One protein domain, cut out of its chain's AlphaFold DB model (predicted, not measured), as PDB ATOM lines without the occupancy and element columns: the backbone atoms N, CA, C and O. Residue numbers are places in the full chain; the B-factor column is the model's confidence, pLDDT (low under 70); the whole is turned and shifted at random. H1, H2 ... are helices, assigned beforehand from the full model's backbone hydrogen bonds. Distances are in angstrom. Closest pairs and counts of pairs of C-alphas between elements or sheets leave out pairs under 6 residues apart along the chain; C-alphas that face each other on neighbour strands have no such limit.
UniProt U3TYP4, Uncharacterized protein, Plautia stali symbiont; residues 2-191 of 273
ATOM      1  N   LYS A   2     221.767 207.254 330.737       70.25
ATOM      2  CA  LYS A   2     220.527 208.057 330.766       70.25
ATOM      3  C   LYS A   2     220.552 209.287 329.838       70.25
ATOM      4  O   LYS A   2     219.585 209.508 329.118       70.25
ATOM      5  N   ASP A   3     221.673 210.007 329.748       74.69
ATOM      6  CA  ASP A   3     221.764 211.217 328.905       74.69
ATOM      7  C   ASP A   3     221.744 210.927 327.401       74.69
ATOM      8  O   ASP A   3     221.146 211.673 326.625       74.69
ATOM      9  N   LYS A   4     222.350 209.806 326.980       75.62
ATOM     10  CA  LYS A   4     222.315 209.363 325.578       75.62
ATOM     11  C   LYS A   4     220.901 208.940 325.179       75.62
ATOM     12  O   LYS A   4     220.444 209.317 324.106       75.62
ATOM     13  N   LEU A   5     220.195 208.233 326.066       81.19
ATOM     14  CA  LEU A   5     218.797 207.855 325.852       81.19
ATOM     15  C   LEU A   5     217.886 209.083 325.780       81.19
ATOM     16  O   LEU A   5     217.078 209.162 324.864       81.19
ATOM     17  N   LYS A   6     218.061 210.072 326.666       79.69
ATOM     18  CA  LYS A   6     217.275 211.317 326.635       79.69
ATOM     19  C   LYS A   6     217.421 212.050 325.299       79.69
ATOM     20  O   LYS A   6     216.426 212.490 324.736       79.69
ATOM     21  N   ASN A   7     218.642 212.142 324.769       81.62
ATOM     22  CA  ASN A   7     218.888 212.803 323.489       81.62
ATOM     23  C   ASN A   7     218.299 212.032 322.298       81.62
ATOM     24  O   ASN A   7     217.741 212.638 321.392       81.62
ATOM     25  N   SER A   8     218.398 210.702 322.296       83.19
ATOM     26  CA  SER A   8     217.779 209.891 321.241       83.19
ATOM     27  C   SER A   8     216.251 209.946 321.306       83.19
ATOM     28  O   SER A   8     215.603 210.094 320.274       83.19
ATOM     29  N   MET A   9     215.677 209.887 322.511       84.75
ATOM     30  CA  MET A   9     214.233 210.023 322.731       84.75
ATOM     31  C   MET A   9     213.719 211.385 322.269       84.75
ATOM     32  O   MET A   9     212.664 211.448 321.649       84.75
ATOM     33  N   TRP A  10     214.483 212.454 322.506       84.12
ATOM     34  CA  TRP A  10     214.164 213.793 322.013       84.12
ATOM     35  C   TRP A  10     214.032 213.820 320.484       84.12
ATOM     36  O   TRP A  10     212.997 214.216 319.957       84.12
ATOM     37  N   THR A  11     215.030 213.303 319.763       82.81
ATOM     38  CA  THR A  11     215.010 213.252 318.291       82.81
ATOM     39  C   THR A  11     213.865 212.396 317.737       82.81
ATOM     40  O   THR A  11     213.304 212.708 316.687       82.81
ATOM     41  N   ILE A  12     213.506 211.309 318.424       87.50
ATOM     42  CA  ILE A  12     212.369 210.462 318.035       87.50
ATOM     43  C   ILE A  12     211.047 211.207 318.255       87.50
ATOM     44  O   ILE A  12     210.189 211.190 317.373       87.50
ATOM     45  N   ALA A  13     210.895 211.891 319.391       88.44
ATOM     46  CA  ALA A  13     209.696 212.659 319.715       88.44
ATOM     47  C   ALA A  13     209.446 213.788 318.703       88.44
ATOM     48  O   ALA A  13     208.323 213.937 318.227       88.44
ATOM     49  N   GLU A  14     210.487 214.526 318.300       87.19
ATOM     50  CA  GLU A  14     210.378 215.572 317.271       87.19
ATOM     51  C   GLU A  14     209.854 215.024 315.935       87.19
ATOM     52  O   GLU A  14     208.925 215.587 315.351       87.19
ATOM     53  N   LYS A  15     210.399 213.894 315.461       87.75
ATOM     54  CA  LYS A  15     209.934 213.258 314.216       87.75
ATOM     55  C   LYS A  15     208.493 212.763 314.327       87.75
ATOM     56  O   LYS A  15     207.742 212.866 313.362       87.75
ATOM     57  N   LEU A  16     208.102 212.247 315.490       91.38
ATOM     58  CA  LEU A  16     206.741 211.778 315.725       91.38
ATOM     59  C   LEU A  16     205.734 212.938 315.672       91.38
ATOM     60  O   LEU A  16     204.716 212.833 314.988       91.38
ATOM     61  N   ILE A  17     206.051 214.065 316.318       91.06
ATOM     62  CA  ILE A  17     205.235 215.289 316.265       91.06
ATOM     63  C   ILE A  17     205.112 215.792 314.820       91.06
ATOM     64  O   ILE A  17     204.013 216.143 314.387       91.06
ATOM     65  N   ALA A  18     206.202 215.768 314.046       88.69
ATOM     66  CA  ALA A  18     206.189 216.152 312.635       88.69
ATOM     67  C   ALA A  18     205.252 215.274 311.785       88.69
ATOM     68  O   ALA A  18     204.506 215.799 310.959       88.69
ATOM     69  N   VAL A  19     205.250 213.953 312.003       92.00
ATOM     70  CA  VAL A  19     204.360 213.021 311.287       92.00
ATOM     71  C   VAL A  19     202.893 213.278 311.635       92.00
ATOM     72  O   VAL A  19     202.063 213.361 310.731       92.00
ATOM     73  N   PHE A  20     202.566 213.468 312.917       94.00
ATOM     74  CA  PHE A  20     201.198 213.805 313.326       94.00
ATOM     75  C   PHE A  20     200.729 215.142 312.739       94.00
ATOM     76  O   PHE A  20     199.616 215.226 312.219       94.00
ATOM     77  N   GLY A  21     201.591 216.164 312.761       92.50
ATOM     78  CA  GLY A  21     201.303 217.459 312.146       92.50
ATOM     79  C   GLY A  21     201.056 217.344 310.641       92.50
ATOM     80  O   GLY A  21     200.099 217.922 310.128       92.50
ATOM     81  N   LEU A  22     201.865 216.545 309.941       91.94
ATOM     82  CA  LEU A  22     201.694 216.304 308.511       91.94
ATOM     83  C   LEU A  22     200.341 215.653 308.206       91.94
ATOM     84  O   LEU A  22     199.638 216.154 307.336       91.94
ATOM     85  N   ILE A  23     199.956 214.595 308.931       94.12
ATOM     86  CA  ILE A  23     198.680 213.883 308.726       94.12
ATOM     87  C   ILE A  23     197.481 214.811 308.957       94.12
ATOM     88  O   ILE A  23     196.533 214.814 308.170       94.12
ATOM     89  N   PHE A  24     197.514 215.616 310.022       94.88
ATOM     90  CA  PHE A  24     196.424 216.541 310.328       94.88
ATOM     91  C   PHE A  24     196.257 217.600 309.230       94.88
ATOM     92  O   PHE A  24     195.152 217.822 308.732       94.88
ATOM     93  N   VAL A  25     197.364 218.214 308.799       93.69
ATOM     94  CA  VAL A  25     197.337 219.248 307.759       93.69
ATOM     95  C   VAL A  25     196.945 218.665 306.400       93.69
ATOM     96  O   VAL A  25     196.151 219.282 305.696       93.69
ATOM     97  N   THR A  26     197.447 217.489 306.011       92.06
ATOM     98  CA  THR A  26     197.073 216.873 304.724       92.06
ATOM     99  C   THR A  26     195.605 216.463 304.693       92.06
ATOM    100  O   THR A  26     194.954 216.680 303.673       92.06
ATOM    101  N   SER A  27     195.058 215.951 305.800       93.25
ATOM    102  CA  SER A  27     193.625 215.656 305.920       93.25
ATOM    103  C   SER A  27     192.768 216.919 305.773       93.25
ATOM    104  O   SER A  27     191.776 216.912 305.043       93.25
ATOM    105  N   TYR A  28     193.184 218.024 306.400       93.56
ATOM    106  CA  TYR A  28     192.487 219.305 306.289       93.56
ATOM    107  C   TYR A  28     192.535 219.870 304.859       93.56
ATOM    108  O   TYR A  28     191.501 220.248 304.307       93.56
ATOM    109  N   VAL A  29     193.709 219.833 304.216       92.12
ATOM    110  CA  VAL A  29     193.888 220.264 302.819       92.12
ATOM    111  C   VAL A  29     193.057 219.415 301.858       92.12
ATOM    112  O   VAL A  29     192.420 219.972 300.969       92.12
ATOM    113  N   ALA A  30     193.002 218.091 302.041       91.75
ATOM    114  CA  ALA A  30     192.206 217.205 301.188       91.75
ATOM    115  C   ALA A  30     190.711 217.566 301.212       91.75
ATOM    116  O   ALA A  30     190.047 217.529 300.177       91.75
ATOM    117  N   LYS A  31     190.192 217.971 302.380       91.12
ATOM    118  CA  LYS A  31     188.805 218.430 302.517       91.12
ATOM    119  C   LYS A  31     188.552 219.760 301.799       91.12
ATOM    120  O   LYS A  31     187.479 219.932 301.234       91.12
ATOM    121  N   TYR A  32     189.505 220.689 301.845       89.62
ATOM    122  CA  TYR A  32     189.366 222.022 301.248       89.62
ATOM    123  C   TYR A  32     189.542 222.015 299.719       89.62
ATOM    124  O   TYR A  32     188.770 222.655 299.015       89.62
ATOM    125  N   VAL A  33     190.520 221.270 299.201       89.44
ATOM    126  CA  VAL A  33     190.866 221.236 297.766       89.44
ATOM    127  C   VAL A  33     189.899 220.381 296.947       89.44
ATOM    128  O   VAL A  33     189.697 220.627 295.759       89.44
ATOM    129  N   GLY A  34     189.314 219.360 297.571       90.12
ATOM    130  CA  GLY A  34     188.510 218.358 296.885       90.12
ATOM    131  C   GLY A  34     189.351 217.238 296.247       90.12
ATOM    132  O   GLY A  34     190.573 217.344 296.108       90.12
ATOM    133  N   PRO A  35     188.702 216.122 295.873       90.44
ATOM    134  CA  PRO A  35     189.388 214.881 295.509       90.44
ATOM    135  C   PRO A  35     190.117 214.944 294.161       90.44
ATOM    136  O   PRO A  35     191.152 214.301 294.009       90.44
ATOM    137  N   THR A  36     189.614 215.716 293.196       89.75
ATOM    138  CA  THR A  36     190.206 215.829 291.852       89.75
ATOM    139  C   THR A  36     191.570 216.514 291.910       89.75
ATOM    140  O   THR A  36     192.583 215.918 291.550       89.75
ATOM    141  N   THR A  37     191.626 217.728 292.455       90.69
ATOM    142  CA  THR A  37     192.866 218.508 292.552       90.69
ATOM    143  C   THR A  37     193.845 217.901 293.562       90.69
ATOM    144  O   THR A  37     195.051 217.879 293.312       90.69
ATOM    145  N   PHE A  38     193.360 217.312 294.663       91.06
ATOM    146  CA  PHE A  38     194.224 216.565 295.587       91.06
ATOM    147  C   PHE A  38     194.842 215.316 294.928       91.06
ATOM    148  O   PHE A  38     196.000 214.985 295.198       91.06
ATOM    149  N   GLY A  39     194.100 214.654 294.032       91.19
ATOM    150  CA  GLY A  39     194.596 213.554 293.205       91.19
ATOM    151  C   GLY A  39     195.733 213.988 292.279       91.19
ATOM    152  O   GLY A  39     196.788 213.356 292.286       91.19
ATOM    153  N   ILE A  40     195.568 215.114 291.575       90.56
ATOM    154  CA  ILE A  40     196.599 215.687 290.689       90.56
ATOM    155  C   ILE A  40     197.883 216.002 291.472       90.56
ATOM    156  O   ILE A  40     198.969 215.581 291.074       90.56
ATOM    157  N   ILE A  41     197.767 216.672 292.627       91.69
ATOM    158  CA  ILE A  41     198.914 216.976 293.504       91.69
ATOM    159  C   ILE A  41     199.626 215.687 293.937       91.69
ATOM    160  O   ILE A  41     200.857 215.617 293.928       91.69
ATOM    161  N   SER A  42     198.858 214.664 294.322       92.25
ATOM    162  CA  SER A  42     199.402 213.396 294.815       92.25
ATOM    163  C   SER A  42     200.133 212.624 293.718       92.25
ATOM    164  O   SER A  42     201.250 212.162 293.950       92.25
ATOM    165  N   ILE A  43     199.548 212.517 292.521       92.06
ATOM    166  CA  ILE A  43     200.170 211.835 291.378       92.06
ATOM    167  C   ILE A  43     201.453 212.560 290.962       92.06
ATOM    168  O   ILE A  43     202.494 211.914 290.845       92.06
ATOM    169  N   ALA A  44     201.421 213.892 290.836       92.00
ATOM    170  CA  ALA A  44     202.604 214.678 290.488       92.00
ATOM    171  C   ALA A  44     203.748 214.461 291.493       92.00
ATOM    172  O   ALA A  44     204.873 214.138 291.107       92.00
ATOM    173  N   MET A  45     203.462 214.562 292.797       93.00
ATOM    174  CA  MET A  45     204.461 214.317 293.842       93.00
ATOM    175  C   MET A  45     205.043 212.902 293.767       93.00
ATOM    176  O   MET A  45     206.257 212.745 293.860       93.00
ATOM    177  N   LEU A  46     204.211 211.876 293.569       94.25
ATOM    178  CA  LEU A  46     204.676 210.489 293.480       94.25
ATOM    179  C   LEU A  46     205.606 210.264 292.282       94.25
ATOM    180  O   LEU A  46     206.656 209.641 292.452       94.25
ATOM    181  N   VAL A  47     205.266 210.795 291.103       92.62
ATOM    182  CA  VAL A  47     206.087 210.661 289.887       92.62
ATOM    183  C   VAL A  47     207.467 211.294 290.089       92.62
ATOM    184  O   VAL A  47     208.491 210.631 289.891       92.62
ATOM    185  N   PHE A  48     207.528 212.544 290.557       92.94
ATOM    186  CA  PHE A  48     208.814 213.222 290.762       92.94
ATOM    187  C   PHE A  48     209.614 212.657 291.934       92.94
ATOM    188  O   PHE A  48     210.845 212.617 291.862       92.94
ATOM    189  N   GLN A  49     208.952 212.176 292.985       92.94
ATOM    190  CA  GLN A  49     209.634 211.564 294.123       92.94
ATOM    191  C   GLN A  49     210.196 210.180 293.778       92.94
ATOM    192  O   GLN A  49     211.271 209.801 294.252       92.94
ATOM    193  N   PHE A  50     209.525 209.443 292.892       92.44
ATOM    194  CA  PHE A  50     210.064 208.219 292.312       92.44
ATOM    195  C   PHE A  50     211.311 208.502 291.460       92.44
ATOM    196  O   PHE A  50     212.355 207.884 291.676       92.44
ATOM    197  N   ILE A  51     211.245 209.500 290.570       91.44
ATOM    198  CA  ILE A  51     212.392 209.960 289.768       91.44
ATOM    199  C   ILE A  51     213.568 210.380 290.660       91.44
ATOM    200  O   ILE A  51     214.704 209.959 290.434       91.44
ATOM    201  N   GLN A  52     213.297 211.177 291.696       90.38
ATOM    202  CA  GLN A  52     214.294 211.586 292.683       90.38
ATOM    203  C   GLN A  52     214.959 210.374 293.345       90.38
ATOM    204  O   GLN A  52     216.185 210.324 293.453       90.38
ATOM    205  N   THR A  53     214.163 209.392 293.776       89.31
ATOM    206  CA  THR A  53     214.676 208.193 294.449       89.31
ATOM    207  C   THR A  53     215.620 207.417 293.533       89.31
ATOM    208  O   THR A  53     216.701 207.026 293.967       89.31
ATOM    209  N   ILE A  54     215.270 207.257 292.251       87.19
ATOM    210  CA  ILE A  54     216.142 206.611 291.257       87.19
ATOM    211  C   ILE A  54     217.437 207.406 291.053       87.19
ATOM    212  O   ILE A  54     218.512 206.813 290.984       87.19
ATOM    213  N   ALA A  55     217.354 208.737 290.976       85.62
ATOM    214  CA  ALA A  55     218.521 209.593 290.759       85.62
ATOM    215  C   ALA A  55     219.525 209.547 291.930       85.62
ATOM    216  O   ALA A  55     220.740 209.612 291.717       85.62
ATOM    217  N   LEU A  56     219.030 209.425 293.166       82.12
ATOM    218  CA  LEU A  56     219.850 209.373 294.382       82.12
ATOM    219  C   LEU A  56     220.309 207.954 294.749       82.12
ATOM    220  O   LEU A  56     221.301 207.786 295.463       82.12
ATOM    221  N   MET A  57     219.642 206.918 294.237       81.50
ATOM    222  CA  MET A  57     219.961 205.531 294.565       81.50
ATOM    223  C   MET A  57     221.429 205.192 294.230       81.50
ATOM    224  O   MET A  57     221.913 205.350 293.111       81.50
ATOM    225  N   GLY A  58     222.168 204.747 295.252       77.00
ATOM    226  CA  GLY A  58     223.603 204.438 295.184       77.00
ATOM    227  C   GLY A  58     224.535 205.642 295.402       77.00
ATOM    228  O   GLY A  58     225.653 205.466 295.891       77.00
ATOM    229  N   SER A  59     224.076 206.862 295.120       79.25
ATOM    230  CA  SER A  59     224.814 208.129 295.298       79.25
ATOM    231  C   SER A  59     225.093 208.422 296.752       79.25
ATOM    232  O   SER A  59     226.242 208.693 297.112       79.25
ATOM    233  N   ASP A  60     224.094 208.233 297.599       81.19
ATOM    234  CA  ASP A  60     224.193 208.558 299.018       81.19
ATOM    235  C   ASP A  60     225.205 207.649 299.734       81.19
ATOM    236  O   ASP A  60     226.029 208.113 300.525       81.19
ATOM    237  N   VAL A  61     225.230 206.357 299.383       82.44
ATOM    238  CA  VAL A  61     226.158 205.366 299.959       82.44
ATOM    239  C   VAL A  61     227.598 205.619 299.505       82.44
ATOM    240  O   VAL A  61     228.530 205.564 300.317       82.44
ATOM    241  N   ILE A  62     227.804 205.908 298.215       83.00
ATOM    242  CA  ILE A  62     229.133 206.219 297.667       83.00
ATOM    243  C   ILE A  62     229.661 207.521 298.272       83.00
ATOM    244  O   ILE A  62     230.833 207.586 298.662       83.00
ATOM    245  N   LEU A  63     228.802 208.537 298.377       82.31
ATOM    246  CA  LEU A  63     229.141 209.833 298.946       82.31
ATOM    247  C   LEU A  63     229.526 209.694 300.421       82.31
ATOM    248  O   LEU A  63     230.614 210.133 300.798       82.31
ATOM    249  N   LEU A  64     228.718 208.996 301.225       82.00
ATOM    250  CA  LEU A  64     229.004 208.744 302.639       82.00
ATOM    251  C   LEU A  64     230.331 207.998 302.826       82.00
ATOM    252  O   LEU A  64     231.182 208.430 303.608       82.00
ATOM    253  N   LYS A  65     230.569 206.925 302.058       82.81
ATOM    254  CA  LYS A  65     231.826 206.158 302.123       82.81
ATOM    255  C   LYS A  65     233.037 207.018 301.759       82.81
ATOM    256  O   LYS A  65     234.087 206.909 302.394       82.81
ATOM    257  N   ARG A  66     232.913 207.871 300.739       81.69
ATOM    258  CA  ARG A  66     234.013 208.728 300.279       81.69
ATOM    259  C   ARG A  66     234.290 209.881 301.239       81.69
ATOM    260  O   ARG A  66     235.463 210.159 301.474       81.69
ATOM    261  N   ILE A  67     233.259 210.499 301.814       82.62
ATOM    262  CA  ILE A  67     233.400 211.521 302.861       82.62
ATOM    263  C   ILE A  67     234.101 210.928 304.092       82.62
ATOM    264  O   ILE A  67     235.012 211.560 304.625       82.62
ATOM    265  N   ALA A  68     233.740 209.703 304.491       82.44
ATOM    266  CA  ALA A  68     234.358 209.013 305.624       82.44
ATOM    267  C   ALA A  68     235.840 208.659 305.393       82.44
ATOM    268  O   ALA A  68     236.626 208.658 306.334       82.44
ATOM    269  N   GLN A  69     236.235 208.355 304.150       82.94
ATOM    270  CA  GLN A  69     237.626 208.033 303.810       82.94
ATOM    271  C   GLN A  69     238.491 209.275 303.575       82.94
ATOM    272  O   GLN A  69     239.608 209.348 304.071       82.94
ATOM    273  N   ASN A  70     238.003 210.218 302.765       77.81
ATOM    274  CA  ASN A  70     238.747 211.392 302.317       77.81
ATOM    275  C   ASN A  70     237.803 212.587 302.166       77.81
ATOM    276  O   ASN A  70     237.189 212.786 301.112       77.81
ATOM    277  N   HIS A  71     237.766 213.430 303.195       76.25
ATOM    278  CA  HIS A  71     236.873 214.582 303.297       76.25
ATOM    279  C   HIS A  71     236.888 215.491 302.055       76.25
ATOM    280  O   HIS A  71     235.870 215.688 301.393       76.25
ATOM    281  N   HIS A  72     238.076 215.952 301.656       73.31
ATOM    282  CA  HIS A  72     238.265 216.843 300.507       73.31
ATOM    283  C   HIS A  72     237.818 216.213 299.178       73.31
ATOM    284  O   HIS A  72     237.315 216.886 298.275       73.31
ATOM    285  N   SER A  73     237.993 214.898 299.026       70.50
ATOM    286  CA  SER A  73     237.524 214.207 297.829       70.50
ATOM    287  C   SER A  73     236.013 213.961 297.845       70.50
ATOM    288  O   SER A  73     235.443 213.813 296.760       70.50
ATOM    289  N   GLY A  74     235.394 213.877 299.025       71.88
ATOM    290  CA  GLY A  74     233.945 213.799 299.209       71.88
ATOM    291  C   GLY A  74     233.257 215.107 298.836       71.88
ATOM    292  O   GLY A  74     232.334 215.085 298.030       71.88
ATOM    293  N   LEU A  75     233.790 216.246 299.294       74.00
ATOM    294  CA  LEU A  75     233.288 217.575 298.914       74.00
ATOM    295  C   LEU A  75     233.338 217.802 297.395       74.00
ATOM    296  O   LEU A  75     232.373 218.271 296.797       74.00
ATOM    297  N   ARG A  76     234.421 217.378 296.726       71.25
ATOM    298  CA  ARG A  76     234.512 217.461 295.257       71.25
ATOM    299  C   ARG A  76     233.478 216.584 294.539       71.25
ATOM    300  O   ARG A  76     233.081 216.916 293.428       71.25
ATOM    301  N   LEU A  77     233.077 215.461 295.140       72.06
ATOM    302  CA  LEU A  77     232.038 214.586 294.588       72.06
ATOM    303  C   LEU A  77     230.637 215.158 294.833       72.06
ATOM    304  O   LEU A  77     229.801 215.086 293.946       72.06
ATOM    305  N   MET A  78     230.401 215.766 295.993       71.75
ATOM    306  CA  MET A  78     229.152 216.462 296.308       71.75
ATOM    307  C   MET A  78     228.874 217.618 295.339       71.75
ATOM    308  O   MET A  78     227.744 217.813 294.911       71.75
ATOM    309  N   MET A  79     229.923 218.337 294.933       65.94
ATOM    310  CA  MET A  79     229.841 219.394 293.919       65.94
ATOM    311  C   MET A  79     229.776 218.856 292.480       65.94
ATOM    312  O   MET A  79     229.721 219.641 291.532       65.94
ATOM    313  N   ALA A  80     229.832 217.535 292.279       64.88
ATOM    314  CA  ALA A  80     229.740 216.966 290.946       64.88
ATOM    315  C   ALA A  80     228.316 217.150 290.409       64.88
ATOM    316  O   ALA A  80     227.349 216.603 290.931       64.88
ATOM    317  N   THR A  81     228.210 217.863 289.292       63.88
ATOM    318  CA  THR A  81     226.945 218.151 288.605       63.88
ATOM    319  C   THR A  81     226.231 216.905 288.084       63.88
ATOM    320  O   THR A  81     225.078 217.003 287.689       63.88
ATOM    321  N   PHE A  82     226.869 215.730 288.094       68.69
ATOM    322  CA  PHE A  82     226.302 214.502 287.539       68.69
ATOM    323  C   PHE A  82     224.969 214.098 288.192       68.69
ATOM    324  O   PHE A  82     224.042 213.748 287.470       68.69
ATOM    325  N   LEU A  83     224.844 214.198 289.521       70.25
ATOM    326  CA  LEU A  83     223.599 213.848 290.229       70.25
ATOM    327  C   LEU A  83     222.446 214.776 289.836       70.25
ATOM    328  O   LEU A  83     221.324 214.335 289.601       70.25
ATOM    329  N   LEU A  84     222.763 216.061 289.685       76.19
ATOM    330  CA  LEU A  84     221.820 217.100 289.290       76.19
ATOM    331  C   LEU A  84     221.417 216.938 287.815       76.19
ATOM    332  O   LEU A  84     220.241 217.021 287.483       76.19
ATOM    333  N   VAL A  85     222.376 216.624 286.938       79.62
ATOM    334  CA  VAL A  85     222.126 216.354 285.514       79.62
ATOM    335  C   VAL A  85     221.239 215.123 285.336       79.62
ATOM    336  O   VAL A  85     220.292 215.186 284.558       79.62
ATOM    337  N   LEU A  86     221.499 214.030 286.063       82.38
ATOM    338  CA  LEU A  86     220.674 212.821 286.001       82.38
ATOM    339  C   LEU A  86     219.228 213.116 286.412       82.38
ATOM    340  O   LEU A  86     218.302 212.727 285.702       82.38
ATOM    341  N   TYR A  87     219.037 213.851 287.511       87.19
ATOM    342  CA  TYR A  87     217.708 214.276 287.939       87.19
ATOM    343  C   TYR A  87     217.021 215.167 286.892       87.19
ATOM    344  O   TYR A  87     215.875 214.905 286.540       87.19
ATOM    345  N   CYS A  88     217.712 216.167 286.333       86.50
ATOM    346  CA  CYS A  88     217.142 217.037 285.300       86.50
ATOM    347  C   CYS A  88     216.709 216.257 284.050       86.50
ATOM    348  O   CYS A  88     215.627 216.507 283.524       86.50
ATOM    349  N   VAL A  89     217.517 215.294 283.591       87.19
ATOM    350  CA  VAL A  89     217.171 214.449 282.435       87.19
ATOM    351  C   VAL A  89     215.931 213.606 282.736       87.19
ATOM    352  O   VAL A  89     214.997 213.588 281.937       87.19
ATOM    353  N   LEU A  90     215.884 212.948 283.897       87.19
ATOM    354  CA  LEU A  90     214.733 212.132 284.287       87.19
ATOM    355  C   LEU A  90     213.475 212.975 284.543       87.19
ATOM    356  O   LEU A  90     212.374 212.524 284.247       87.19
ATOM    357  N   SER A  91     213.621 214.204 285.042       87.69
ATOM    358  CA  SER A  91     212.502 215.125 285.257       87.69
ATOM    359  C   SER A  91     211.843 215.538 283.942       87.69
ATOM    360  O   SER A  91     210.624 215.658 283.910       87.69
ATOM    361  N   ILE A  92     212.609 215.722 282.860       88.62
ATOM    362  CA  ILE A  92     212.049 216.002 281.526       88.62
ATOM    363  C   ILE A  92     211.213 214.810 281.044       88.62
ATOM    364  O   ILE A  92     210.107 215.000 280.547       88.62
ATOM    365  N   VAL A  93     211.702 213.585 281.255       88.69
ATOM    366  CA  VAL A  93     210.935 212.363 280.953       88.69
ATOM    367  C   VAL A  93     209.667 212.289 281.810       88.69
ATOM    368  O   VAL A  93     208.606 211.959 281.296       88.69
ATOM    369  N   GLY A  94     209.748 212.653 283.093       85.56
ATOM    370  CA  GLY A  94     208.590 212.725 283.987       85.56
ATOM    371  C   GLY A  94     207.511 213.696 283.507       85.56
ATOM    372  O   GLY A  94     206.337 213.352 283.535       85.56
ATOM    373  N   MET A  95     207.908 214.871 283.008       86.19
ATOM    374  CA  MET A  95     206.979 215.846 282.419       86.19
ATOM    375  C   MET A  95     206.283 215.293 281.168       86.19
ATOM    376  O   MET A  95     205.086 215.498 281.011       86.19
ATOM    377  N   ALA A  96     207.020 214.581 280.308       85.75
ATOM    378  CA  ALA A  96     206.477 213.984 279.084       85.75
ATOM    379  C   ALA A  96     205.478 212.845 279.366       85.75
ATOM    380  O   ALA A  96     204.544 212.624 278.606       85.75
ATOM    381  N   ILE A  97     205.639 212.119 280.479       85.69
ATOM    382  CA  ILE A  97     204.688 211.068 280.881       85.69
ATOM    383  C   ILE A  97     203.343 211.668 281.326       85.69
ATOM    384  O   ILE A  97     202.316 211.016 281.178       85.69
ATOM    385  N   MET A  98     203.334 212.898 281.845       84.25
ATOM    386  CA  MET A  98     202.133 213.579 282.353       84.25
ATOM    387  C   MET A  98     201.477 214.499 281.307       84.25
ATOM    388  O   MET A  98     200.852 215.500 281.656       84.25
ATOM    389  N   GLU A  99     201.663 214.207 280.015       77.62
ATOM    390  CA  GLU A  99     201.107 214.999 278.906       77.62
ATOM    391  C   GLU A  99     199.572 215.036 278.881       77.62
ATOM    392  O   GLU A  99     198.983 216.027 278.448       77.62
ATOM    393  N   GLU A 100     198.911 214.004 279.405       71.38
ATOM    394  CA  GLU A 100     197.448 213.901 279.404       71.38
ATOM    395  C   GLU A 100     196.774 214.859 280.409       71.38
ATOM    396  O   GLU A 100     195.638 215.282 280.189       71.38
ATOM    397  N   GLU A 101     197.468 215.280 281.474       70.94
ATOM    398  CA  GLU A 101     196.919 216.148 282.527       70.94
ATOM    399  C   GLU A 101     197.216 217.649 282.349       70.94
ATOM    400  O   GLU A 101     197.143 218.398 283.328       70.94
ATOM    401  N   TRP A 102     197.538 218.131 281.141       73.81
ATOM    402  CA  TRP A 102     197.870 219.544 280.865       73.81
ATOM    403  C   TRP A 102     196.667 220.500 281.010       73.81
ATOM    404  O   TRP A 102     196.199 221.129 280.063       73.81
ATOM    405  N   SER A 103     196.172 220.650 282.235       82.81
ATOM    406  CA  SER A 103     195.334 221.767 282.664       82.81
ATOM    407  C   SER A 103     196.212 222.853 283.291       82.81
ATOM    408  O   SER A 103     197.263 222.558 283.866       82.81
ATOM    409  N   ALA A 104     195.792 224.119 283.188       80.25
ATOM    410  CA  ALA A 104     196.559 225.254 283.710       80.25
ATOM    411  C   ALA A 104     196.903 225.086 285.204       80.25
ATOM    412  O   ALA A 104     198.041 225.326 285.603       80.25
ATOM    413  N   ASP A 105     195.960 224.573 286.000       81.75
ATOM    414  CA  ASP A 105     196.150 224.329 287.432       81.75
ATOM    415  C   ASP A 105     197.071 223.132 287.707       81.75
ATOM    416  O   ASP A 105     197.924 223.189 288.595       81.75
ATOM    417  N   ALA A 106     196.957 222.051 286.928       86.62
ATOM    418  CA  ALA A 106     197.821 220.881 287.081       86.62
ATOM    419  C   ALA A 106     199.285 221.204 286.776       86.62
ATOM    420  O   ALA A 106     200.173 220.776 287.518       86.62
ATOM    421  N   LEU A 107     199.549 222.012 285.745       88.94
ATOM    422  CA  LEU A 107     200.906 222.424 285.381       88.94
ATOM    423  C   LEU A 107     201.614 223.164 286.518       88.94
ATOM    424  O   LEU A 107     202.816 222.967 286.716       88.94
ATOM    425  N   VAL A 108     200.885 223.960 287.306       91.31
ATOM    426  CA  VAL A 108     201.442 224.647 288.482       91.31
ATOM    427  C   VAL A 108     201.926 223.632 289.520       91.31
ATOM    428  O   VAL A 108     203.040 223.761 290.032       91.31
ATOM    429  N   PHE A 109     201.141 222.587 289.800       90.75
ATOM    430  CA  PHE A 109     201.523 221.546 290.762       90.75
ATOM    431  C   PHE A 109     202.647 220.645 290.256       90.75
ATOM    432  O   PHE A 109     203.548 220.316 291.028       90.75
ATOM    433  N   ILE A 110     202.631 220.290 288.971       92.06
ATOM    434  CA  ILE A 110     203.685 219.502 288.324       92.06
ATOM    435  C   ILE A 110     205.015 220.269 288.388       92.06
ATOM    436  O   ILE A 110     206.014 219.736 288.878       92.06
ATOM    437  N   CYS A 111     205.027 221.549 287.997       91.62
ATOM    438  CA  CYS A 111     206.216 222.398 288.097       91.62
ATOM    439  C   CYS A 111     206.693 222.546 289.549       91.62
ATOM    440  O   CYS A 111     207.890 222.439 289.827       91.62
ATOM    441  N   ALA A 112     205.772 222.762 290.492       93.38
ATOM    442  CA  ALA A 112     206.107 222.883 291.908       93.38
ATOM    443  C   ALA A 112     206.724 221.595 292.474       93.38
ATOM    444  O   ALA A 112     207.717 221.665 293.201       93.38
ATOM    445  N   ALA A 113     206.185 220.426 292.119       93.31
ATOM    446  CA  ALA A 113     206.708 219.128 292.535       93.31
ATOM    447  C   ALA A 113     208.108 218.863 291.953       93.31
ATOM    448  O   ALA A 113     209.003 218.434 292.690       93.31
ATOM    449  N   ALA A 114     208.327 219.189 290.674       92.50
ATOM    450  CA  ALA A 114     209.637 219.093 290.031       92.50
ATOM    451  C   ALA A 114     210.678 219.991 290.725       92.50
ATOM    452  O   ALA A 114     211.764 219.537 291.083       92.50
ATOM    453  N   ILE A 115     210.334 221.252 291.004       93.00
ATOM    454  CA  ILE A 115     211.224 222.185 291.713       93.00
ATOM    455  C   ILE A 115     211.497 221.707 293.149       93.00
ATOM    456  O   ILE A 115     212.639 221.747 293.614       93.00
ATOM    457  N   ALA A 116     210.475 221.227 293.860       93.44
ATOM    458  CA  ALA A 116     210.630 220.741 295.228       93.44
ATOM    459  C   ALA A 116     211.577 219.533 295.298       93.44
ATOM    460  O   ALA A 116     212.481 219.503 296.143       93.44
ATOM    461  N   CYS A 117     211.404 218.569 294.390       91.38
ATOM    462  CA  CYS A 117     212.263 217.394 294.276       91.38
ATOM    463  C   CYS A 117     213.671 217.759 293.784       91.38
ATOM    464  O   CYS A 117     214.645 217.160 294.243       91.38
ATOM    465  N   LEU A 118     213.820 218.779 292.934       90.25
ATOM    466  CA  LEU A 118     215.124 219.323 292.553       90.25
ATOM    467  C   LEU A 118     215.886 219.834 293.782       90.25
ATOM    468  O   LEU A 118     217.008 219.390 294.025       90.25
ATOM    469  N   PHE A 119     215.275 220.695 294.605       89.25
ATOM    470  CA  PHE A 119     215.918 221.195 295.829       89.25
ATOM    471  C   PHE A 119     216.291 220.072 296.793       89.25
ATOM    472  O   PHE A 119     217.397 220.059 297.330       89.25
ATOM    473  N   SER A 120     215.403 219.097 296.971       87.56
ATOM    474  CA  SER A 120     215.693 217.951 297.827       87.56
ATOM    475  C   SER A 120     216.777 217.031 297.250       87.56
ATOM    476  O   SER A 120     217.463 216.378 298.030       87.56
ATOM    477  N   SER A 121     216.968 216.986 295.927       84.12
ATOM    478  CA  SER A 121     218.054 216.219 295.291       84.12
ATOM    479  C   SER A 121     219.400 216.945 295.374       84.12
ATOM    480  O   SER A 121     220.450 216.308 295.438       84.12
ATOM    481  N   ILE A 122     219.381 218.282 295.397       83.75
ATOM    482  CA  ILE A 122     220.569 219.124 295.597       83.75
ATOM    483  C   ILE A 122     221.024 219.110 297.066       83.75
ATOM    484  O   ILE A 122     222.207 219.335 297.333       83.75
ATOM    485  N   ASP A 123     220.132 218.815 298.020       84.44
ATOM    486  CA  ASP A 123     220.425 218.739 299.461       84.44
ATOM    487  C   ASP A 123     221.278 217.510 299.864       84.44
ATOM    488  O   ASP A 123     220.954 216.726 300.758       84.44
ATOM    489  N   LEU A 124     222.449 217.377 299.242       79.31
ATOM    490  CA  LEU A 124     223.498 216.420 299.596       79.31
ATOM    491  C   LEU A 124     224.192 216.794 300.924       79.31
ATOM    492  O   LEU A 124     224.936 215.990 301.492       79.31
ATOM    493  N   ILE A 125     223.934 218.004 301.447       76.44
ATOM    494  CA  ILE A 125     224.444 218.483 302.744       76.44
ATOM    495  C   ILE A 125     223.863 217.632 303.879       76.44
ATOM    496  O   ILE A 125     224.543 217.373 304.874       76.44
ATOM    497  N   ASN A 126     222.632 217.141 303.711       82.12
ATOM    498  CA  ASN A 126     222.000 216.188 304.618       82.12
ATOM    499  C   ASN A 126     222.896 214.955 304.861       82.12
ATOM    500  O   ASN A 126     223.229 214.640 306.004       82.12
ATOM    501  N   ILE A 127     223.372 214.333 303.778       80.44
ATOM    502  CA  ILE A 127     224.223 213.130 303.796       80.44
ATOM    503  C   ILE A 127     225.603 213.448 304.380       80.44
ATOM    504  O   ILE A 127     226.162 212.672 305.158       80.44
ATOM    505  N   TYR A 128     226.153 214.617 304.046       79.69
ATOM    506  CA  TYR A 128     227.420 215.085 304.603       79.69
ATOM    507  C   TYR A 128     227.360 215.257 306.129       79.69
ATOM    508  O   TYR A 128     228.241 214.780 306.849       79.69
ATOM    509  N   ASN A 129     226.302 215.894 306.633       77.44
ATOM    510  CA  ASN A 129     226.114 216.112 308.066       77.44
ATOM    511  C   ASN A 129     225.916 214.796 308.828       77.44
ATOM    512  O   ASN A 129     226.392 214.667 309.959       77.44
ATOM    513  N   GLU A 130     225.248 213.820 308.210       80.19
ATOM    514  CA  GLU A 130     225.126 212.464 308.749       80.19
ATOM    515  C   GLU A 130     226.489 211.762 308.835       80.19
ATOM    516  O   GLU A 130     226.815 211.187 309.876       80.19
ATOM    517  N   ALA A 131     227.327 211.881 307.801       77.50
ATOM    518  CA  ALA A 131     228.671 211.304 307.791       77.50
ATOM    519  C   ALA A 131     229.611 211.927 308.846       77.50
ATOM    520  O   ALA A 131     230.480 211.234 309.376       77.50
ATOM    521  N   MET A 132     229.437 213.211 309.179       74.31
ATOM    522  CA  MET A 132     230.271 213.940 310.151       74.31
ATOM    523  C   MET A 132     229.764 213.879 311.602       74.31
ATOM    524  O   MET A 132     230.275 214.601 312.456       74.31
ATOM    525  N   LEU A 133     228.760 213.047 311.911       67.19
ATOM    526  CA  LEU A 133     228.119 212.965 313.239       67.19
ATOM    527  C   LEU A 133     227.486 214.288 313.736       67.19
ATOM    528  O   LEU A 133     227.019 214.364 314.875       67.19
ATOM    529  N   ASN A 134     227.347 215.300 312.873       69.94
ATOM    530  CA  ASN A 134     226.681 216.576 313.163       69.94
ATOM    531  C   ASN A 134     225.159 216.495 312.933       69.94
ATOM    532  O   ASN A 134     224.506 217.460 312.528       69.94
ATOM    533  N   ALA A 135     224.568 215.334 313.227       68.25
ATOM    534  CA  ALA A 135     223.171 215.019 312.929       68.25
ATOM    535  C   ALA A 135     222.166 215.948 313.636       68.25
ATOM    536  O   ALA A 135     221.068 216.161 313.129       68.25
ATOM    537  N   ARG A 136     222.531 216.553 314.778       76.56
ATOM    538  CA  ARG A 136     221.650 217.478 315.516       76.56
ATOM    539  C   ARG A 136     221.291 218.725 314.707       76.56
ATOM    540  O   ARG A 136     220.129 219.109 314.682       76.56
ATOM    541  N   LEU A 137     222.265 219.329 314.022       77.06
ATOM    542  CA  LEU A 137     222.037 220.531 313.210       77.06
ATOM    543  C   LEU A 137     221.108 220.235 312.032       77.06
ATOM    544  O   LEU A 137     220.222 221.021 311.710       77.06
ATOM    545  N   ASN A 138     221.275 219.056 311.440       82.81
ATOM    546  CA  ASN A 138     220.434 218.587 310.356       82.81
ATOM    547  C   ASN A 138     218.976 218.365 310.792       82.81
ATOM    548  O   ASN A 138     218.048 218.789 310.105       82.81
ATOM    549  N   VAL A 139     218.776 217.736 311.956       82.50
ATOM    550  CA  VAL A 139     217.440 217.530 312.530       82.50
ATOM    551  C   VAL A 139     216.755 218.871 312.783       82.50
ATOM    552  O   VAL A 139     215.628 219.051 312.334       82.50
ATOM    553  N   ILE A 140     217.447 219.834 313.400       84.50
ATOM    554  CA  ILE A 140     216.893 221.167 313.678       84.50
ATOM    555  C   ILE A 140     216.472 221.873 312.377       84.50
ATOM    556  O   ILE A 140     215.357 222.382 312.296       84.50
ATOM    557  N   ALA A 141     217.315 221.854 311.339       87.38
ATOM    558  CA  ALA A 141     216.996 222.468 310.048       87.38
ATOM    559  C   ALA A 141     215.749 221.848 309.391       87.38
ATOM    560  O   ALA A 141     214.869 222.572 308.921       87.38
ATOM    561  N   ASN A 142     215.645 220.515 309.398       88.75
ATOM    562  CA  ASN A 142     214.497 219.799 308.838       88.75
ATOM    563  C   ASN A 142     213.213 220.045 309.643       88.75
ATOM    564  O   ASN A 142     212.159 220.255 309.050       88.75
ATOM    565  N   VAL A 143     213.293 220.056 310.979       89.38
ATOM    566  CA  VAL A 143     212.138 220.303 311.855       89.38
ATOM    567  C   VAL A 143     211.618 221.729 311.679       89.38
ATOM    568  O   VAL A 143     210.415 221.910 311.516       89.38
ATOM    569  N   ILE A 144     212.501 222.731 311.641       90.62
ATOM    570  CA  ILE A 144     212.107 224.131 311.414       90.62
ATOM    571  C   ILE A 144     211.481 224.296 310.025       90.62
ATOM    572  O   ILE A 144     210.413 224.897 309.902       90.62
ATOM    573  N   GLY A 145     212.099 223.732 308.982       90.75
ATOM    574  CA  GLY A 145     211.561 223.803 307.622       90.75
ATOM    575  C   GLY A 145     210.192 223.137 307.480       90.75
ATOM    576  O   GLY A 145     209.275 223.694 306.869       90.75
ATOM    577  N   LEU A 146     210.016 221.978 308.113       91.25
ATOM    578  CA  LEU A 146     208.741 221.271 308.139       91.25
ATOM    579  C   LEU A 146     207.685 222.047 308.939       91.25
ATOM    580  O   LEU A 146     206.563 222.203 308.470       91.25
ATOM    581  N   ALA A 147     208.036 222.606 310.099       92.38
ATOM    582  CA  ALA A 147     207.113 223.400 310.908       92.38
ATOM    583  C   ALA A 147     206.610 224.647 310.162       92.38
ATOM    584  O   ALA A 147     205.404 224.909 310.136       92.38
ATOM    585  N   ILE A 148     207.508 225.389 309.504       93.94
ATOM    586  CA  ILE A 148     207.139 226.582 308.728       93.94
ATOM    587  C   ILE A 148     206.267 226.194 307.528       93.94
ATOM    588  O   ILE A 148     205.211 226.793 307.322       93.94
ATOM    589  N   SER A 149     206.653 225.170 306.762       93.06
ATOM    590  CA  SER A 149     205.882 224.744 305.583       93.06
ATOM    591  C   SER A 149     204.493 224.207 305.939       93.06
ATOM    592  O   SER A 149     203.523 224.543 305.256       93.06
ATOM    593  N   LEU A 150     204.358 223.450 307.033       93.25
ATOM    594  CA  LEU A 150     203.056 223.009 307.542       93.25
ATOM    595  C   LEU A 150     202.197 224.180 308.016       93.25
ATOM    596  O   LEU A 150     201.002 224.200 307.728       93.25
ATOM    597  N   THR A 151     202.796 225.165 308.687       94.06
ATOM    598  CA  THR A 151     202.076 226.364 309.140       94.06
ATOM    599  C   THR A 151     201.528 227.144 307.948       94.06
ATOM    600  O   THR A 151     200.339 227.446 307.907       94.06
ATOM    601  N   VAL A 152     202.356 227.399 306.928       94.56
ATOM    602  CA  VAL A 152     201.923 228.078 305.695       94.56
ATOM    603  C   VAL A 152     200.826 227.282 304.985       94.56
ATOM    604  O   VAL A 152     199.811 227.851 304.587       94.56
ATOM    605  N   ARG A 153     200.985 225.956 304.870       94.06
ATOM    606  CA  ARG A 153     199.983 225.074 304.255       94.06
ATOM    607  C   ARG A 153     198.641 225.128 304.991       94.06
ATOM    608  O   ARG A 153     197.598 225.194 304.345       94.06
ATOM    609  N   PHE A 154     198.669 225.131 306.322       94.19
ATOM    610  CA  PHE A 154     197.472 225.267 307.145       94.19
ATOM    611  C   PHE A 154     196.808 226.637 306.966       94.19
ATOM    612  O   PHE A 154     195.598 226.687 306.758       94.19
ATOM    613  N   LEU A 155     197.577 227.732 306.965       94.12
ATOM    614  CA  LEU A 155     197.042 229.086 306.770       94.12
ATOM    615  C   LEU A 155     196.333 229.228 305.418       94.12
ATOM    616  O   LEU A 155     195.214 229.732 305.376       94.12
ATOM    617  N   ILE A 156     196.931 228.729 304.334       92.75
ATOM    618  CA  ILE A 156     196.317 228.758 302.995       92.75
ATOM    619  C   ILE A 156     194.963 228.040 302.996       92.75
ATOM    620  O   ILE A 156     193.972 228.572 302.496       92.75
ATOM    621  N   SER A 157     194.910 226.853 303.605       91.31
ATOM    622  CA  SER A 157     193.676 226.076 303.694       91.31
ATOM    623  C   SER A 157     192.646 226.694 304.645       91.31
ATOM    624  O   SER A 157     191.451 226.478 304.464       91.31
ATOM    625  N   TYR A 158     193.084 227.428 305.671       91.69
ATOM    626  CA  TYR A 158     192.203 228.085 306.635       91.69
ATOM    627  C   TYR A 158     191.518 229.310 306.022       91.69
ATOM    628  O   TYR A 158     190.310 229.474 306.178       91.69
ATOM    629  N   TYR A 159     192.264 230.121 305.268       92.38
ATOM    630  CA  TYR A 159     191.738 231.300 304.574       92.38
ATOM    631  C   TYR A 159     190.986 230.987 303.274       92.38
ATOM    632  O   TYR A 159     190.512 231.916 302.629       92.38
ATOM    633  N   GLN A 160     190.867 229.709 302.892       88.62
ATOM    634  CA  GLN A 160     190.190 229.268 301.665       88.62
ATOM    635  C   GLN A 160     190.663 230.038 300.421       88.62
ATOM    636  O   GLN A 160     189.856 230.513 299.624       88.62
ATOM    637  N   LEU A 161     191.983 230.186 300.274       89.25
ATOM    638  CA  LEU A 161     192.580 230.838 299.105       89.25
ATOM    639  C   LEU A 161     192.321 230.024 297.826       89.25
ATOM    640  O   LEU A 161     191.613 229.023 297.834       89.25
ATOM    641  N   GLU A 162     192.882 230.433 296.697       89.25
ATOM    642  CA  GLU A 162     192.821 229.626 295.479       89.25
ATOM    643  C   GLU A 162     193.716 228.370 295.605       89.25
ATOM    644  O   GLU A 162     194.825 228.463 296.149       89.25
ATOM    645  N   PRO A 163     193.302 227.187 295.108       85.81
ATOM    646  CA  PRO A 163     194.083 225.955 295.258       85.81
ATOM    647  C   PRO A 163     195.512 226.045 294.705       85.81
ATOM    648  O   PRO A 163     196.413 225.393 295.238       85.81
ATOM    649  N   ALA A 164     195.747 226.890 293.696       89.00
ATOM    650  CA  ALA A 164     197.067 227.133 293.111       89.00
ATOM    651  C   ALA A 164     198.126 227.558 294.151       89.00
ATOM    652  O   ALA A 164     199.299 227.193 294.033       89.00
ATOM    653  N   TYR A 165     197.730 228.249 295.229       91.00
ATOM    654  CA  TYR A 165     198.652 228.670 296.291       91.00
ATOM    655  C   TYR A 165     199.279 227.496 297.056       91.00
ATOM    656  O   TYR A 165     200.323 227.671 297.687       91.00
ATOM    657  N   LEU A 166     198.720 226.284 296.970       90.75
ATOM    658  CA  LEU A 166     199.303 225.089 297.589       90.75
ATOM    659  C   LEU A 166     200.624 224.643 296.949       90.75
ATOM    660  O   LEU A 166     201.374 223.897 297.581       90.75
ATOM    661  N   ALA A 167     200.966 225.153 295.767       91.31
ATOM    662  CA  ALA A 167     202.297 224.991 295.186       91.31
ATOM    663  C   ALA A 167     203.405 225.596 296.068       91.31
ATOM    664  O   ALA A 167     204.492 225.028 296.192       91.31
ATOM    665  N   ILE A 168     203.118 226.709 296.748       92.50
ATOM    666  CA  ILE A 168     204.081 227.425 297.594       92.50
ATOM    667  C   ILE A 168     204.585 226.549 298.756       92.50
ATOM    668  O   ILE A 168     205.799 226.356 298.863       92.50
ATOM    669  N   PRO A 169     203.728 225.967 299.623       93.19
ATOM    670  CA  PRO A 169     204.192 225.113 300.710       93.19
ATOM    671  C   PRO A 169     204.862 223.821 300.224       93.19
ATOM    672  O   PRO A 169     205.677 223.276 300.963       93.19
ATOM    673  N   ILE A 170     204.547 223.325 299.017       92.69
ATOM    674  CA  ILE A 170     205.240 222.167 298.420       92.69
ATOM    675  C   ILE A 170     206.719 222.501 298.191       92.69
ATOM    676  O   ILE A 170     207.586 221.756 298.644       92.69
ATOM    677  N   VAL A 171     207.014 223.647 297.574       94.62
ATOM    678  CA  VAL A 171     208.398 224.087 297.335       94.62
ATOM    679  C   VAL A 171     209.085 224.515 298.635       94.62
ATOM    680  O   VAL A 171     210.233 224.147 298.883       94.62
ATOM    681  N   LEU A 172     208.387 225.248 299.511       92.44
ATOM    682  CA  LEU A 172     208.948 225.705 300.789       92.44
ATOM    683  C   LEU A 172     209.395 224.548 301.688       92.44
ATOM    684  O   LEU A 172     210.400 224.687 302.389       92.44
ATOM    685  N   ALA A 173     208.684 223.417 301.660       91.44
ATOM    686  CA  ALA A 173     209.008 222.253 302.480       91.44
ATOM    687  C   ALA A 173     210.433 221.729 302.243       91.44
ATOM    688  O   ALA A 173     211.062 221.263 303.192       91.44
ATOM    689  N   THR A 174     210.964 221.836 301.022       90.94
ATOM    690  CA  THR A 174     212.336 221.414 300.691       90.94
ATOM    691  C   THR A 174     213.307 222.591 300.609       90.94
ATOM    692  O   THR A 174     214.471 222.464 300.988       90.94
ATOM    693  N   PHE A 175     212.832 223.769 300.206       91.69
ATOM    694  CA  PHE A 175     213.659 224.967 300.081       91.69
ATOM    695  C   PHE A 175     214.159 225.510 301.431       91.69
ATOM    696  O   PHE A 175     215.332 225.864 301.572       91.69
ATOM    697  N   ILE A 176     213.301 225.559 302.455       92.56
ATOM    698  CA  ILE A 176     213.690 226.050 303.786       92.56
ATOM    699  C   ILE A 176     214.797 225.188 304.418       92.56
ATOM    700  O   ILE A 176     215.832 225.746 304.788       92.56
ATOM    701  N   PRO A 177     214.660 223.850 304.540       89.44
ATOM    702  CA  PRO A 177     215.731 223.049 305.125       89.44
ATOM    703  C   PRO A 177     217.016 223.128 304.295       89.44
ATOM    704  O   PRO A 177     218.097 223.206 304.876       89.44
ATOM    705  N   PHE A 178     216.909 223.196 302.963       88.31
ATOM    706  CA  PHE A 178     218.057 223.390 302.079       88.31
ATOM    707  C   PHE A 178     218.814 224.694 302.382       88.31
ATOM    708  O   PHE A 178     220.025 224.668 302.596       88.31
ATOM    709  N   THR A 179     218.121 225.832 302.463       86.62
ATOM    710  CA  THR A 179     218.759 227.135 302.740       86.62
ATOM    711  C   THR A 179     219.384 227.201 304.134       86.62
ATOM    712  O   THR A 179     220.500 227.710 304.284       86.62
ATOM    713  N   ILE A 180     218.733 226.635 305.153       87.44
ATOM    714  CA  ILE A 180     219.296 226.555 306.510       87.44
ATOM    715  C   ILE A 180     220.570 225.696 306.511       87.44
ATOM    716  O   ILE A 180     221.593 226.098 307.062       87.44
ATOM    717  N   LYS A 181     220.554 224.529 305.860       84.88
ATOM    718  CA  LYS A 181     221.741 223.662 305.781       84.88
ATOM    719  C   LYS A 181     222.868 224.311 304.987       84.88
ATOM    720  O   LYS A 181     224.020 224.226 305.407       84.88
ATOM    721  N   LEU A 182     222.547 224.988 303.886       82.00
ATOM    722  CA  LEU A 182     223.521 225.697 303.060       82.00
ATOM    723  C   LEU A 182     224.184 226.842 303.826       82.00
ATOM    724  O   LEU A 182     225.407 226.962 303.815       82.00
ATOM    725  N   THR A 183     223.401 227.657 304.531       81.38
ATOM    726  CA  THR A 183     223.942 228.750 305.353       81.38
ATOM    727  C   THR A 183     224.817 228.219 306.485       81.38
ATOM    728  O   THR A 183     225.929 228.712 306.668       81.38
ATOM    729  N   LEU A 184     224.389 227.167 307.190       81.62
ATOM    730  CA  LEU A 184     225.205 226.519 308.222       81.62
ATOM    731  C   LEU A 184     226.505 225.932 307.659       81.62
ATOM    732  O   LEU A 184     227.559 226.100 308.272       81.62
ATOM    733  N   PHE A 185     226.447 225.288 306.493       76.31
ATOM    734  CA  PHE A 185     227.626 224.755 305.816       76.31
ATOM    735  C   PHE A 185     228.618 225.872 305.466       76.31
ATOM    736  O   PHE A 185     229.791 225.778 305.813       76.31
ATOM    737  N   LEU A 186     228.147 226.973 304.873       74.19
ATOM    738  CA  LEU A 186     228.989 228.129 304.540       74.19
ATOM    739  C   LEU A 186     229.606 228.794 305.781       74.19
ATOM    740  O   LEU A 186     230.753 229.243 305.736       74.19
ATOM    741  N   LEU A 187     228.869 228.852 306.894       74.75
ATOM    742  CA  LEU A 187     229.368 229.389 308.164       74.75
ATOM    743  C   LEU A 187     230.430 228.483 308.801       74.75
ATOM    744  O   LEU A 187     231.402 228.989 309.365       74.75
ATOM    745  N   TYR A 188     230.261 227.164 308.705       70.56
ATOM    746  CA  TYR A 188     231.219 226.189 309.223       70.56
ATOM    747  C   TYR A 188     232.502 226.161 308.378       70.56
ATOM    748  O   TYR A 188     233.607 226.271 308.915       70.56
ATOM    749  N   GLU A 189     232.356 226.115 307.052       62.97
ATOM    750  CA  GLU A 189     233.470 226.048 306.103       62.97
ATOM    751  C   GLU A 189     234.229 227.379 305.996       62.97
ATOM    752  O   GLU A 189     235.389 227.377 305.623       62.97
ATOM    753  N   ARG A 190     233.685 228.532 306.424       52.12
ATOM    754  CA  ARG A 190     234.480 229.777 306.557       52.12
ATOM    755  C   ARG A 190     235.705 229.647 307.485       52.12
ATOM    756  O   ARG A 190     236.534 230.556 307.498       52.12
ATOM    757  N   ARG A 191     235.840 228.551 308.246       46.88
ATOM    758  CA  ARG A 191     237.036 228.213 309.043       46.88
ATOM    759  C   ARG A 191     238.015 227.244 308.357       46.88
ATOM    760  O   ARG A 191     239.091 227.023 308.907       46.88
TER     761      ARG A 191
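AT A GLANCE: This is residues 2 to 191 of the 273 residues of an uncharacterized protein of Plautia stali symbiont (UniProt U3TYP4). Four long helices, H1, H8, H9 and H6, stand side by side in a curved row, and H2 and H5 pack with H6 as a three-helix bundle at the far end of that row. The short helices H3, H4 and H7 cluster at one end of the long ones, the end where H1 begins and where residues 186 to 191, of which 186 to 189 belong to H9, stick out; at the other end H1 and H2 meet as a V. The printed part has 190 residues with nine named helices, H1 to H9 in chain order, and no named strand; the class is all helix. It is compact, with a radius of gyration of the C-alphas of 18.1 A and spans of 49 by 43 by 26 A.

IN THESE COORDINATES: H1, residues 2 to 33, begins at C-alpha 2 (220.527, 208.057, 330.766) and is 46.3 A long. H2, residues 35 to 56, is 31.0 A long. H3 is residues 59 to 69 and H4 residues 71 to 78. H5, residues 82 to 97, is 22.9 A long; H6, residues 104 to 122, is 27.5 A long. H7 is residues 125 to 131. H8, residues 135 to 158, is 34.2 A long. H9, residues 163 to 189, is 40.9 A long, has a kink of 30 degrees near residue 175 and ends at C-alpha 189 (233.470, 226.048, 306.103).

HOW THE PARTS SIT: H2, H5 and H6 form an up and down bundle, each helix running against the one before. H2 touches H6 at a shallow tilt of 28 degrees; their closest C-alphas, of Ala 44 and Ile 110, are 5.4 A apart. H2 touches H5 with residues 47 to 56 alone, closest at Ala 55 and Tyr 87, whose C-alphas are 5.5 A apart. H5 and H6 are a hairpin, with the closest C-alphas, Leu 84 and Ile 122, 6.7 A apart. H6 touches H9, the same way at 16 degrees, a shallow tilt; the closest C-alphas, Ala 116 and Val 171, are 4.5 A apart. H8 and H9 are a hairpin, closest at the C-alphas of Gly 145 and Pro 177, 4.9 A. H1 touches H8, the closest C-alphas being Val 29 and Ser 157, 5.9 A. H3 touches H7, closest at the C-alphas of Leu 64 and Ala 131, 5.8 A; H3 and H4 are a hairpin, closest at the C-alphas of Ile 67 and Gly 74, 4.3 A. H1 and H5 are apart. Every O i to N i+4 pair is within hydrogen-bond range in H1, H2, H3, H4, H5, H7 and H8; in H6 14 of 15 are, in H9 17 of 23.

THE WHOLE: The C-alphas farthest apart, Lys 2 and Glu 100, are 56.6 A apart. The printed part has no cut. The link H5 to H6 is short, the other links are tight. Mean pLDDT of the printed part is 84.9; residues 79 to 82, 133 to 135 and 189 to 191 are under 70.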